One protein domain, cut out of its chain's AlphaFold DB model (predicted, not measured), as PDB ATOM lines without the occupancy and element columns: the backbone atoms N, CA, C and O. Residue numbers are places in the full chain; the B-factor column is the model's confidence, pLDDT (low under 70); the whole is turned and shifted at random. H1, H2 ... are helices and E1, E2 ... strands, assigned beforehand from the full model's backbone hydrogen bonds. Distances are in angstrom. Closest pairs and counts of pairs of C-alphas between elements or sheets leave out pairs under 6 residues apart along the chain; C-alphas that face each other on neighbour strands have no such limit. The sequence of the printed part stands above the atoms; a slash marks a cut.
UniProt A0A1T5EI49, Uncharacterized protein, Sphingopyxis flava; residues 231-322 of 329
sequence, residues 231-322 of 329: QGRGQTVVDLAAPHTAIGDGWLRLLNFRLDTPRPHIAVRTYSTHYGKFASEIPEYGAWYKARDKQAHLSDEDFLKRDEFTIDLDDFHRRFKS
ATOM      1  N   GLN A 231      27.785 -39.145  28.539       88.81
ATOM      2  CA  GLN A 231      26.695 -38.734  29.444       88.81
ATOM      3  C   GLN A 231      26.999 -37.444  30.216       88.81
ATOM      4  O   GLN A 231      26.101 -36.719  30.632       88.81
ATOM      5  N   GLY A 232      28.289 -37.179  30.439       88.12
ATOM      6  CA  GLY A 232      28.741 -35.939  31.031       88.12
ATOM      7  C   GLY A 232      28.614 -34.780  30.050       88.12
ATOM      8  O   GLY A 232      28.062 -33.755  30.414       88.12
ATOM      9  N   ARG A 233      29.152 -34.902  28.839       92.62
ATOM     10  CA  ARG A 233      29.368 -33.781  27.913       92.62
ATOM     11  C   ARG A 233      28.075 -32.979  27.707       92.62
ATOM     12  O   ARG A 233      27.059 -33.540  27.311       92.62
ATOM     13  N   GLY A 234      28.140 -31.699  28.082       92.31
ATOM     14  CA  GLY A 234      26.993 -30.796  28.203       92.31
ATOM     15  C   GLY A 234      27.345 -29.362  27.804       92.31
ATOM     16  O   GLY A 234      26.971 -28.425  28.508       92.31
ATOM     17  N   GLN A 235      28.130 -29.187  26.740       94.38
ATOM     18  CA  GLN A 235      28.383 -27.884  26.128       94.38
ATOM     19  C   GLN A 235      27.074 -27.167  25.754       94.38
ATOM     20  O   GLN A 235      26.978 -25.961  25.957       94.38
ATOM     21  N   THR A 236      26.021 -27.885  25.358       92.69
ATOM     22  CA  THR A 236      24.695 -27.311  25.088       92.69
ATOM     23  C   THR A 236      24.132 -26.555  26.300       92.69
ATOM     24  O   THR A 236      23.468 -25.534  26.135       92.69
ATOM     25  N   VAL A 237      24.417 -26.999  27.533       91.12
ATOM     26  CA  VAL A 237      24.006 -26.277  28.755       91.12
ATOM     27  C   VAL A 237      24.712 -24.924  28.852       91.12
ATOM     28  O   VAL A 237      24.089 -23.935  29.238       91.12
ATOM     29  N   VAL A 238      25.998 -24.876  28.486       91.50
ATOM     30  CA  VAL A 238      26.798 -23.643  28.458       91.50
ATOM     31  C   VAL A 238      26.286 -22.707  27.365       91.50
ATOM     32  O   VAL A 238      26.038 -21.537  27.647       91.50
ATOM     33  N   ASP A 239      26.063 -23.229  26.159       91.44
ATOM     34  CA  ASP A 239      25.596 -22.456  25.003       91.44
ATOM     35  C   ASP A 239      24.233 -21.793  25.266       91.44
ATOM     36  O   ASP A 239      23.996 -20.657  24.858       91.44
ATOM     37  N   LEU A 240      23.342 -22.487  25.983       89.69
ATOM     38  CA  LEU A 240      22.008 -21.997  26.334       89.69
ATOM     39  C   LEU A 240      21.975 -21.137  27.607       89.69
ATOM     40  O   LEU A 240      20.900 -20.660  27.974       89.69
ATOM     41  N   ALA A 241      23.105 -20.980  28.308       89.62
ATOM     42  CA  ALA A 241      23.158 -20.420  29.661       89.62
ATOM     43  C   ALA A 241      22.089 -21.039  30.593       89.62
ATOM     44  O   ALA A 241      21.487 -20.359  31.430       89.62
ATOM     45  N   ALA A 242      21.816 -22.332  30.410       80.88
ATOM     46  CA  ALA A 242      20.749 -23.026  31.110       80.88
ATOM     47  C   ALA A 242      21.158 -23.317  32.565       80.88
ATOM     48  O   ALA A 242      22.339 -23.557  32.844       80.88
ATOM     49  N   PRO A 243      20.200 -23.351  33.515       77.12
ATOM     50  CA  PRO A 243      20.486 -23.855  34.851       77.12
ATOM     51  C   PRO A 243      21.013 -25.290  34.748       77.12
ATOM     52  O   PRO A 243      20.642 -26.025  33.828       77.12
ATOM     53  N   HIS A 244      21.882 -25.684  35.683       65.62
ATOM     54  CA  HIS A 244      22.500 -27.010  35.696       65.62
ATOM     55  C   HIS A 244      21.443 -28.112  35.548       65.62
ATOM     56  O   HIS A 244      20.695 -28.418  36.475       65.62
ATOM     57  N   THR A 245      21.393 -28.693  34.354       67.31
ATOM     58  CA  THR A 245      20.456 -29.733  33.934       67.31
ATOM     59  C   THR A 245      21.255 -30.877  33.320       67.31
ATOM     60  O   THR A 245      22.353 -30.675  32.801       67.31
ATOM     61  N   ALA A 246      20.724 -32.097  33.397       69.69
ATOM     62  CA  ALA A 246      21.312 -33.265  32.748       69.69
ATOM     63  C   ALA A 246      20.950 -33.276  31.251       69.69
ATOM     64  O   ALA A 246      20.189 -34.122  30.793       69.69
ATOM     65  N   ILE A 247      21.445 -32.286  30.505       81.06
ATOM     66  CA  ILE A 247      21.324 -32.226  29.045       81.06
ATOM     67  C   ILE A 247      22.667 -32.644  28.454       81.06
ATOM     68  O   ILE A 247      23.701 -32.065  28.786       81.06
ATOM     69  N   GLY A 248      22.632 -33.669  27.605       87.50
ATOM     70  CA  GLY A 248      23.789 -34.119  26.845       87.50
ATOM     71  C   GLY A 248      23.867 -33.455  25.474       87.50
ATOM     72  O   GLY A 248      22.856 -33.050  24.905       87.50
ATOM     73  N   ASP A 249      25.060 -33.441  24.899       94.69
ATOM     74  CA  ASP A 249      25.348 -32.786  23.612       94.69
ATOM     75  C   ASP A 249      25.013 -33.647  22.375       94.69
ATOM     76  O   ASP A 249      25.501 -33.401  21.269       94.69
ATOM     77  N   GLY A 250      24.228 -34.716  22.544       94.50
ATOM     78  CA  GLY A 250      23.810 -35.603  21.451       94.50
ATOM     79  C   GLY A 250      24.943 -36.399  20.789       94.50
ATOM     80  O   GLY A 250      24.819 -36.777  19.627       94.50
ATOM     81  N   TRP A 251      26.059 -36.629  21.485       97.19
ATOM     82  CA  TRP A 251      27.203 -37.364  20.940       97.19
ATOM     83  C   TRP A 251      26.921 -38.862  20.770       97.19
ATOM     84  O   TRP A 251      26.486 -39.542  21.697       97.19
ATOM     85  N   LEU A 252      27.263 -39.383  19.595       96.62
ATOM     86  CA  LEU A 252      27.225 -40.790  19.215       96.62
ATOM     87  C   LEU A 252      28.596 -41.203  18.686       96.62
ATOM     88  O   LEU A 252      29.199 -40.484  17.887       96.62
ATOM     89  N   ARG A 253      29.063 -42.394  19.065       97.50
ATOM     90  CA  ARG A 253      30.231 -43.006  18.429       97.50
ATOM     91  C   ARG A 253      29.791 -43.913  17.287       97.50
ATOM     92  O   ARG A 253      28.987 -44.820  17.477       97.50
ATOM     93  N   LEU A 254      30.347 -43.672  16.107       97.44
ATOM     94  CA  LEU A 254      30.066 -44.399  14.878       97.44
ATOM     95  C   LEU A 254      31.287 -45.232  14.487       97.44
ATOM     96  O   LEU A 254      32.394 -44.710  14.366       97.44
ATOM     97  N   LEU A 255      31.073 -46.530  14.273       95.56
ATOM     98  CA  LEU A 255      32.080 -47.458  13.766       95.56
ATOM     99  C   LEU A 255      31.701 -47.832  12.336       95.56
ATOM    100  O   LEU A 255      30.699 -48.511  12.111       95.56
ATOM    101  N   ASN A 256      32.497 -47.392  11.367       94.62
ATOM    102  CA  ASN A 256      32.303 -47.745   9.966       94.62
ATOM    103  C   ASN A 256      33.253 -48.882   9.579       94.62
ATOM    104  O   ASN A 256      34.469 -48.697   9.530       94.62
ATOM    105  N   PHE A 257      32.685 -50.056   9.313       93.06
ATOM    106  CA  PHE A 257      33.419 -51.275   8.993       93.06
ATOM    107  C   PHE A 257      33.691 -51.361   7.487       93.06
ATOM    108  O   PHE A 257      32.766 -51.466   6.678       93.06
ATOM    109  N   ARG A 258      34.970 -51.367   7.108       91.56
ATOM    110  CA  ARG A 258      35.445 -51.561   5.732       91.56
ATOM    111  C   ARG A 258      36.155 -52.901   5.637       91.56
ATOM    112  O   ARG A 258      37.372 -52.972   5.764       91.56
ATOM    113  N   LEU A 259      35.383 -53.971   5.473       90.12
ATOM    114  CA  LEU A 259      35.894 -55.344   5.569       90.12
ATOM    115  C   LEU A 259      36.127 -56.021   4.224       90.12
ATOM    116  O   LEU A 259      36.818 -57.022   4.165       90.12
ATOM    117  N   ASP A 260      35.592 -55.483   3.139       82.38
ATOM    118  CA  ASP A 260      35.673 -56.030   1.781       82.38
ATOM    119  C   ASP A 260      36.956 -55.635   1.029       82.38
ATOM    120  O   ASP A 260      37.078 -55.860  -0.173       82.38
ATOM    121  N   THR A 261      37.935 -55.058   1.728       86.12
ATOM    122  CA  THR A 261      39.195 -54.591   1.138       86.12
ATOM    123  C   THR A 261      40.375 -55.478   1.557       86.12
ATOM    124  O   THR A 261      40.291 -56.160   2.582       86.12
ATOM    125  N   PRO A 262      41.515 -55.447   0.831       87.38
ATOM    126  CA  PRO A 262      42.729 -56.164   1.235       87.38
ATOM    127  C   PRO A 262      43.290 -55.741   2.601       87.38
ATOM    128  O   PRO A 262      44.055 -56.489   3.199       87.38
ATOM    129  N   ARG A 263      42.926 -54.544   3.082       90.94
ATOM    130  CA  ARG A 263      43.303 -54.004   4.395       90.94
ATOM    131  C   ARG A 263      42.033 -53.653   5.172       90.94
ATOM    132  O   ARG A 263      41.604 -52.492   5.150       90.94
ATOM    133  N   PRO A 264      41.371 -54.661   5.768       92.44
ATOM    134  CA  PRO A 264      40.135 -54.438   6.494       92.44
ATOM    135  C   PRO A 264      40.390 -53.504   7.678       92.44
ATOM    136  O   PRO A 264      41.386 -53.646   8.382       92.44
ATOM    137  N   HIS A 265      39.500 -52.539   7.888       95.25
ATOM    138  CA  HIS A 265      39.652 -51.547   8.951       95.25
ATOM    139  C   HIS A 265      38.303 -51.050   9.475       95.25
ATOM    140  O   HIS A 265      37.259 -51.207   8.832       95.25
ATOM    141  N   ILE A 266      38.337 -50.423  10.649       95.12
ATOM    142  CA  ILE A 266      37.207 -49.709  11.250       95.12
ATOM    143  C   ILE A 266      37.582 -48.235  11.340       95.12
ATOM    144  O   ILE A 266      38.558 -47.895  12.005       95.12
ATOM    145  N   ALA A 267      36.800 -47.361  10.712       97.12
ATOM    146  CA  ALA A 267      36.889 -45.929  10.971       97.12
ATOM    147  C   ALA A 267      35.974 -45.581  12.151       97.12
ATOM    148  O   ALA A 267      34.752 -45.746  12.064       97.12
ATOM    149  N   VAL A 268      36.567 -45.120  13.246       98.19
ATOM    150  CA  VAL A 268      35.873 -44.651  14.445       98.19
ATOM    151  C   VAL A 268      35.706 -43.144  14.322       98.19
ATOM    152  O   VAL A 268      36.688 -42.430  14.124       98.19
ATOM    153  N   ARG A 269      34.468 -42.655  14.409       98.25
ATOM    154  CA  ARG A 269      34.154 -41.221  14.391       98.25
ATOM    155  C   ARG A 269      33.113 -40.879  15.443       98.25
ATOM    156  O   ARG A 269      32.320 -41.738  15.823       98.25
ATOM    157  N   THR A 270      33.076 -39.624  15.872       98.06
ATOM    158  CA  THR A 270      32.162 -39.169  16.924       98.06
ATOM    159  C   THR A 270      31.298 -38.036  16.385       98.06
ATOM    160  O   THR A 270      31.821 -37.011  15.975       98.06
ATOM    161  N   TYR A 271      29.981 -38.229  16.341       98.44
ATOM    162  CA  TYR A 271      29.023 -37.315  15.713       98.44
ATOM    163  C   TYR A 271      28.029 -36.781  16.739       98.44
ATOM    164  O   TYR A 271      27.493 -37.561  17.521       98.44
ATOM    165  N   SER A 272      27.758 -35.478  16.734       98.06
ATOM    166  CA  SER A 272      26.704 -34.882  17.556       98.06
ATOM    167  C   SER A 272      25.436 -34.695  16.735       98.06
ATOM    168  O   SER A 272      25.433 -33.975  15.735       98.06
ATOM    169  N   THR A 273      24.334 -35.283  17.195       95.56
ATOM    170  CA  THR A 273      23.001 -35.045  16.623       95.56
ATOM    171  C   THR A 273      22.457 -33.653  16.941       95.56
ATOM    172  O   THR A 273      21.575 -33.180  16.233       95.56
ATOM    173  N   HIS A 274      22.986 -32.986  17.971       95.44
ATOM    174  CA  HIS A 274      22.622 -31.614  18.319       95.44
ATOM    175  C   HIS A 274      23.352 -30.594  17.434       95.44
ATOM    176  O   HIS A 274      22.716 -29.747  16.814       95.44
ATOM    177  N   TYR A 275      24.680 -30.698  17.334       96.81
ATOM    178  CA  TYR A 275      25.500 -29.773  16.545       96.81
ATOM    179  C   TYR A 275      25.518 -30.102  15.048       96.81
ATOM    180  O   TYR A 275      25.969 -29.283  14.248       96.81
ATOM    181  N   GLY A 276      25.065 -31.298  14.659       98.12
ATOM    182  CA  GLY A 276      25.053 -31.753  13.270       98.12
ATOM    183  C   GLY A 276      26.449 -31.979  12.682       98.12
ATOM    184  O   GLY A 276      26.602 -31.953  11.462       98.12
ATOM    185  N   LYS A 277      27.460 -32.171  13.536       98.31
ATOM    186  CA  LYS A 277      28.886 -32.189  13.184       98.31
ATOM    187  C   LYS A 277      29.613 -33.364  13.821       98.31
ATOM    188  O   LYS A 277      29.266 -33.813  14.917       98.31
ATOM    189  N   PHE A 278      30.658 -33.822  13.150       98.62
ATOM    190  CA  PHE A 278      31.686 -34.663  13.739       98.62
ATOM    191  C   PHE A 278      32.557 -33.865  14.713       98.62
ATOM    192  O   PHE A 278      32.707 -32.650  14.579       98.62
ATOM    193  N   ALA A 279      33.158 -34.548  15.683       98.19
ATOM    194  CA  ALA A 279      34.061 -33.939  16.652       98.19
ATOM    195  C   ALA A 279      35.230 -33.223  15.961       98.19
ATOM    196  O   ALA A 279      35.609 -32.126  16.361       98.19
ATOM    197  N   SER A 280      35.744 -33.802  14.872       98.19
ATOM    198  CA  SER A 280      36.807 -33.204  14.051       98.19
ATOM    199  C   SER A 280      36.405 -31.923  13.312       98.19
ATOM    200  O   SER A 280      37.275 -31.184  12.861       98.19
ATOM    201  N   GLU A 281      35.109 -31.634  13.195       98.50
ATOM    202  CA  GLU A 281      34.574 -30.442  12.525       98.50
ATOM    203  C   GLU A 281      34.294 -29.289  13.509       98.50
ATOM    204  O   GLU A 281      33.750 -28.249  13.120       98.50
ATOM    205  N   ILE A 282      34.647 -29.471  14.788       98.12
ATOM    206  CA  ILE A 282      34.502 -28.480  15.855       98.12
ATOM    207  C   ILE A 282      35.896 -28.157  16.419       98.12
ATOM    208  O   ILE A 282      36.419 -28.932  17.223       98.12
ATOM    209  N   PRO A 283      36.504 -27.019  16.038       97.12
ATOM    210  CA  PRO A 283      37.827 -26.619  16.524       97.12
ATOM    211  C   PRO A 283      37.935 -26.566  18.057       97.12
ATOM    212  O   PRO A 283      38.979 -26.884  18.621       97.12
ATOM    213  N   GLU A 284      36.849 -26.211  18.740       97.56
ATOM    214  CA  GLU A 284      36.784 -26.041  20.192       97.56
ATOM    215  C   GLU A 284      36.535 -27.354  20.958       97.56
ATOM    216  O   GLU A 284      36.528 -27.353  22.189       97.56
ATOM    217  N   TYR A 285      36.356 -28.487  20.267       97.88
ATOM    218  CA  TYR A 285      35.956 -29.760  20.880       97.88
ATOM    219  C   TYR A 285      36.864 -30.194  22.040       97.88
ATOM    220  O   TYR A 285      36.389 -30.584  23.110       97.88
ATOM    221  N   GLY A 286      38.183 -30.108  21.844       97.31
ATOM    222  CA  GLY A 286      39.158 -30.425  22.887       97.31
ATOM    223  C   GLY A 286      39.060 -29.474  24.081       97.31
ATOM    224  O   GLY A 286      39.087 -29.918  25.234       97.31
ATOM    225  N   ALA A 287      38.861 -28.178  23.827       97.00
ATOM    226  CA  ALA A 287      38.706 -27.169  24.868       97.00
ATOM    227  C   ALA A 287      37.443 -27.398  25.715       97.00
ATOM    228  O   ALA A 287      37.488 -27.223  26.934       97.00
ATOM    229  N   TRP A 288      36.345 -27.851  25.101       96.69
ATOM    230  CA  TRP A 288      35.090 -28.138  25.800       96.69
ATOM    231  C   TRP A 288      35.206 -29.298  26.794       96.69
ATOM    232  O   TRP A 288      34.662 -29.229  27.899       96.69
ATOM    233  N   TYR A 289      35.915 -30.374  26.430       96.56
ATOM    234  CA  TYR A 289      35.779 -31.643  27.155       96.56
ATOM    235  C   TYR A 289      37.039 -32.152  27.858       96.56
ATOM    236  O   TYR A 289      36.897 -32.858  28.857       96.56
ATOM    237  N   LYS A 290      38.263 -31.780  27.449       95.31
ATOM    238  CA  LYS A 290      39.502 -32.339  28.040       95.31
ATOM    239  C   LYS A 290      39.561 -32.218  29.558       95.31
ATOM    240  O   LYS A 290      39.865 -33.190  30.248       95.31
ATOM    241  N   ALA A 291      39.286 -31.031  30.097       94.38
ATOM    242  CA  ALA A 291      39.347 -30.802  31.539       94.38
ATOM    243  C   ALA A 291      38.299 -31.638  32.285       94.38
ATOM    244  O   ALA A 291      38.612 -32.296  33.281       94.38
ATOM    245  N   ARG A 292      37.078 -31.677  31.749       92.25
ATOM    246  CA  ARG A 292      35.962 -32.452  32.291       92.25
ATOM    247  C   ARG A 292      36.249 -33.950  32.300       92.25
ATOM    248  O   ARG A 292      36.023 -34.622  33.307       92.25
ATOM    249  N   ASP A 293      36.806 -34.450  31.207       93.75
ATOM    250  CA  ASP A 293      37.142 -35.858  31.030       93.75
ATOM    251  C   ASP A 293      38.468 -36.219  31.726       93.75
ATOM    252  O   ASP A 293      38.994 -37.310  31.530       93.75
ATOM    253  N   LYS A 294      39.006 -35.340  32.590       93.31
ATOM    254  CA  LYS A 294      40.255 -35.539  33.349       93.31
ATOM    255  C   LYS A 294      41.468 -35.810  32.447       93.31
ATOM    256  O   LYS A 294      42.388 -36.539  32.812       93.31
ATOM    257  N   GLN A 295      41.470 -35.191  31.273       94.38
ATOM    258  CA  GLN A 295      42.465 -35.314  30.208       94.38
ATOM    259  C   GLN A 295      43.056 -33.946  29.811       94.38
ATOM    260  O   GLN A 295      43.552 -33.773  28.705       94.38
ATOM    261  N   ALA A 296      43.059 -32.971  30.732       95.94
ATOM    262  CA  ALA A 296      43.617 -31.626  30.516       95.94
ATOM    263  C   ALA A 296      45.103 -31.609  30.104       95.94
ATOM    264  O   ALA A 296      45.573 -30.617  29.562       95.94
ATOM    265  N   HIS A 297      45.834 -32.694  30.365       95.81
ATOM    266  CA  HIS A 297      47.239 -32.846  29.991       95.81
ATOM    267  C   HIS A 297      47.453 -33.112  28.490       95.81
ATOM    268  O   HIS A 297      48.588 -33.038  28.031       95.81
ATOM    269  N   LEU A 298      46.402 -33.446  27.732       96.94
ATOM    270  CA  LEU A 298      46.491 -33.702  26.294       96.94
ATOM    271  C   LEU A 298      46.414 -32.403  25.478       96.94
ATOM    272  O   LEU A 298      45.724 -31.446  25.851       96.94
ATOM    273  N   SER A 299      47.056 -32.396  24.309       98.00
ATOM    274  CA  SER A 299      46.755 -31.408  23.265       98.00
ATOM    275  C   SER A 299      45.321 -31.606  22.737       98.00
ATOM    276  O   SER A 299      44.709 -32.653  22.963       98.00
ATOM    277  N   ASP A 300      44.742 -30.600  22.071       98.12
ATOM    278  CA  ASP A 300      43.411 -30.758  21.449       98.12
ATOM    279  C   ASP A 300      43.417 -31.840  20.366       98.12
ATOM    280  O   ASP A 300      42.491 -32.646  20.287       98.12
ATOM    281  N   GLU A 301      44.503 -31.917  19.596       97.56
ATOM    282  CA  GLU A 301      44.696 -32.936  18.568       97.56
ATOM    283  C   GLU A 301      44.768 -34.347  19.170       97.56
ATOM    284  O   GLU A 301      44.084 -35.255  18.700       97.56
ATOM    285  N   ASP A 302      45.545 -34.544  20.240       97.62
ATOM    286  CA  ASP A 302      45.676 -35.858  20.881       97.62
ATOM    287  C   ASP A 302      44.387 -36.292  21.580       97.62
ATOM    288  O   ASP A 302      44.076 -37.482  21.621       97.62
ATOM    289  N   PHE A 303      43.609 -35.346  22.113       97.75
ATOM    290  CA  PHE A 303      42.286 -35.651  22.651       97.75
ATOM    291  C   PHE A 303      41.316 -36.083  21.548       97.75
ATOM    292  O   PHE A 303      40.632 -37.098  21.706       97.75
ATOM    293  N   LEU A 304      41.299 -35.372  20.414       97.94
ATOM    294  CA  LEU A 304      40.471 -35.722  19.259       97.94
ATOM    295  C   LEU A 304      40.848 -37.095  18.681       97.94
ATOM    296  O   LEU A 304      39.954 -37.890  18.399       97.94
ATOM    297  N   LYS A 305      42.143 -37.432  18.597       97.44
ATOM    298  CA  LYS A 305      42.627 -38.756  18.144       97.44
ATOM    299  C   LYS A 305      42.147 -39.926  19.013       97.44
ATOM    300  O   LYS A 305      42.254 -41.077  18.600       97.44
ATOM    301  N   ARG A 306      41.619 -39.664  20.213       96.69
ATOM    302  CA  ARG A 306      40.990 -40.686  21.073       96.69
ATOM    303  C   ARG A 306      39.501 -40.887  20.777       96.69
ATOM    304  O   ARG A 306      38.932 -41.874  21.237       96.69
ATOM    305  N   ASP A 307      38.870 -39.957  20.062       96.19
ATOM    306  CA  ASP A 307      37.459 -39.992  19.657       96.19
ATOM    307  C   ASP A 307      37.282 -40.289  18.156       96.19
ATOM    308  O   ASP A 307      36.261 -40.863  17.769       96.19
ATOM    309  N   GLU A 308      38.267 -39.938  17.321       98.25
ATOM    310  CA  GLU A 308      38.289 -40.236  15.887       98.25
ATOM    311  C   GLU A 308      39.633 -40.832  15.452       98.25
ATOM    312  O   GLU A 308      40.677 -40.188  15.556       98.25
ATOM    313  N   PHE A 309      39.609 -42.076  14.974       98.19
ATOM    314  CA  PHE A 309      40.800 -42.833  14.579       98.19
ATOM    315  C   PHE A 309      40.431 -44.030  13.693       98.19
ATOM    316  O   PHE A 309      39.261 -44.391  13.562       98.19
ATOM    317  N   THR A 310      41.438 -44.668  13.099       97.88
ATOM    318  CA  THR A 310      41.272 -45.899  12.316       97.88
ATOM    319  C   THR A 310      41.892 -47.074  13.057       97.88
ATOM    320  O   THR A 310      42.985 -46.960  13.607       97.88
ATOM    321  N   ILE A 311      41.190 -48.204  13.061       97.00
ATOM    322  CA  ILE A 311      41.690 -49.487  13.550       97.00
ATOM    323  C   ILE A 311      41.955 -50.373  12.340       97.00
ATOM    324  O   ILE A 311      41.005 -50.795  11.679       97.00
ATOM    325  N   ASP A 312      43.220 -50.683  12.082       96.69
ATOM    326  CA  ASP A 312      43.588 -51.702  11.103       96.69
ATOM    327  C   ASP A 312      43.337 -53.093  11.697       96.69
ATOM    328  O   ASP A 312      43.759 -53.400  12.817       96.69
ATOM    329  N   LEU A 313      42.599 -53.926  10.962       94.25
ATOM    330  CA  LEU A 313      42.204 -55.269  11.378       94.25
ATOM    331  C   LEU A 313      43.064 -56.325  10.669       94.25
ATOM    332  O   LEU A 313      42.554 -57.180   9.943       94.25
ATOM    333  N   ASP A 314      44.381 -56.254  10.856       90.88
ATOM    334  CA  ASP A 314      45.371 -57.028  10.087       90.88
ATOM    335  C   ASP A 314      45.133 -58.549  10.086       90.88
ATOM    336  O   ASP A 314      45.464 -59.244   9.122       90.88
ATOM    337  N   ASP A 315      44.548 -59.094  11.157       90.75
ATOM    338  CA  ASP A 315      44.255 -60.521  11.285       90.75
ATOM    339  C   ASP A 315      42.850 -60.922  10.808       90.75
ATOM    340  O   ASP A 315      42.572 -62.120  10.735       90.75
ATOM    341  N   PHE A 316      41.980 -59.975  10.447       92.44
ATOM    342  CA  PHE A 316      40.543 -60.222  10.301       92.44
ATOM    343  C   PHE A 316      40.216 -61.259   9.237       92.44
ATOM    344  O   PHE A 316      39.533 -62.229   9.534       92.44
ATOM    345  N   HIS A 317      40.746 -61.118   8.020       90.56
ATOM    346  CA  HIS A 317      40.492 -62.076   6.932       90.56
ATOM    347  C   HIS A 317      41.061 -63.469   7.212       90.56
ATOM    348  O   HIS A 317      40.499 -64.477   6.785       90.56
ATOM    349  N   ARG A 318      42.185 -63.533   7.936       90.75
ATOM    350  CA  ARG A 318      42.802 -64.798   8.358       90.75
ATOM    351  C   ARG A 318      41.968 -65.475   9.447       90.75
ATOM    352  O   ARG A 318      41.826 -66.695   9.429       90.75
ATOM    353  N   ARG A 319      41.455 -64.686  10.392       91.25
ATOM    354  CA  ARG A 319      40.713 -65.127  11.578       91.25
ATOM    355  C   ARG A 319      39.254 -65.460  11.264       91.25
ATOM    356  O   ARG A 319      38.729 -66.451  11.762       91.25
ATOM    357  N   PHE A 320      38.630 -64.682  10.388       90.62
ATOM    358  CA  PHE A 320      37.234 -64.789   9.984       90.62
ATOM    359  C   PHE A 320      37.173 -64.911   8.461       90.62
ATOM    360  O   PHE A 320      37.245 -63.926   7.726       90.62
ATOM    361  N   LYS A 321      37.074 -66.147   7.964       72.38
ATOM    362  CA  LYS A 321      36.940 -66.395   6.523       72.38
ATOM    363  C   LYS A 321      35.671 -65.714   6.003       72.38
ATOM    364  O   LYS A 321      34.614 -65.815   6.624       72.38
ATOM    365  N   SER A 322      35.776 -65.042   4.857       54.47
ATOM    366  CA  SER A 322      34.651 -64.320   4.257       54.47
ATOM    367  C   SER A 322      33.443 -65.260   4.021       54.47
ATOM    368  O   SER A 322      33.647 -66.380   3.542       54.47
TER     369      SER A 322
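Overview. This is residues 231 to 322 of the 329 residues of an uncharacterized protein of Sphingopyxis flava (UniProt A0A1T5EI49). The picture is a long, narrow sheet built on the hairpin of E1 and E2, with short E3 beside E2 in the half of the hairpin nearer its turn, and with short helices toward both ends. Toward the end where E1 begins and E2 ends, H2 and H3 make a small pair on E3's side among loops, with H1 farther out, while H4 lies beyond the turn end, past E3. The printed part has 92 residues, with four named helices and three named strands in the order H1, E1, E2, H2, H3, E3, H4; the sheet order is E1, E2, E3, antiparallel throughout. The class is mixed, helices and strands, with under half of the residues in named elements. The whole is loose, with a radius of gyration of the C-alphas of 16.5 A, and only just elongated, spanning 54 by 27 by 19 A.

Along the chain. Begin at Gln 231 and go on to H1, residues 235 to 239, where C-alpha 235 stands at (28.383, -27.884, 26.128). Next find E1, residues 251 to 258, which begins at C-alpha 251 at (27.203, -37.364, 20.940) and is 22.4 A long from first to last C-alpha. E2, residues 265 to 272, comes back over 22.8 A to C-alpha 272 at (26.704, -34.882, 17.556). After a stretch with no named element, residues 273 to 284, you reach H2, residues 285 to 289, and then H3, residues 300 to 304. E3, residues 309 to 312, is 9.9 A long. H4, residues 316 to 319, ends at C-alpha 319 at (40.713, -65.127, 11.578).

Arrangement. Look first at the sheet, where E1 and E3 are the edge strands and E2 is the inner strand. E1 and E2 form a hairpin, antiparallel, with 158 degrees between their directions. Check N 252 and O 271, 2.8 A apart, and N 258 and O 265, 2.9 A apart, both within hydrogen-bond range. E2 and E3 are antiparallel at 160 degrees; the C-alphas of Ala 267 and Thr 310 face each other at 4.6 A. Between these two strands, N 268 and O 309 are 2.8 A apart and N 311 and O 266 are 2.9 A apart, again within hydrogen-bond range. Just past E2, residues 277 to 278 make a short antiparallel pairing with residues 271 to 272 of E2. H1, H2, H3 and H4 are not on the sheet. H2 and H3 touch, and their closest C-alphas, those of Gly 286 and Asp 300, are 4.5 A apart. H1 and H2 are close but not clearly touching, the closest C-alphas being those of Gln 235 and Trp 288 at 6.7 A. Among the pairs that are apart are H1 and H3, E2 and H3, and H2 and H4. In H1, H2 and H3 every O i to N i+4 pair is within hydrogen-bond range; H4 is too short for such a pair, but its one O i to N i+3 pair is within range.

Size, cuts and confidence. Compare Pro 243 with Lys 321: their C-alphas are the two farthest apart, at 53.7 A. The C-alphas of the first and last printed residues, Gln 231 and Ser 322, are 36.8 A apart. The printed part has no cut. The links H1 to E1, with 11 residues, and E2 to H2, with 12, are long, while H3 to E3 and E3 to H4 are tight. In the B-factor column the mean pLDDT of the printed part of this model is 92.7; residues 244 to 246 and residue 322 are under 70.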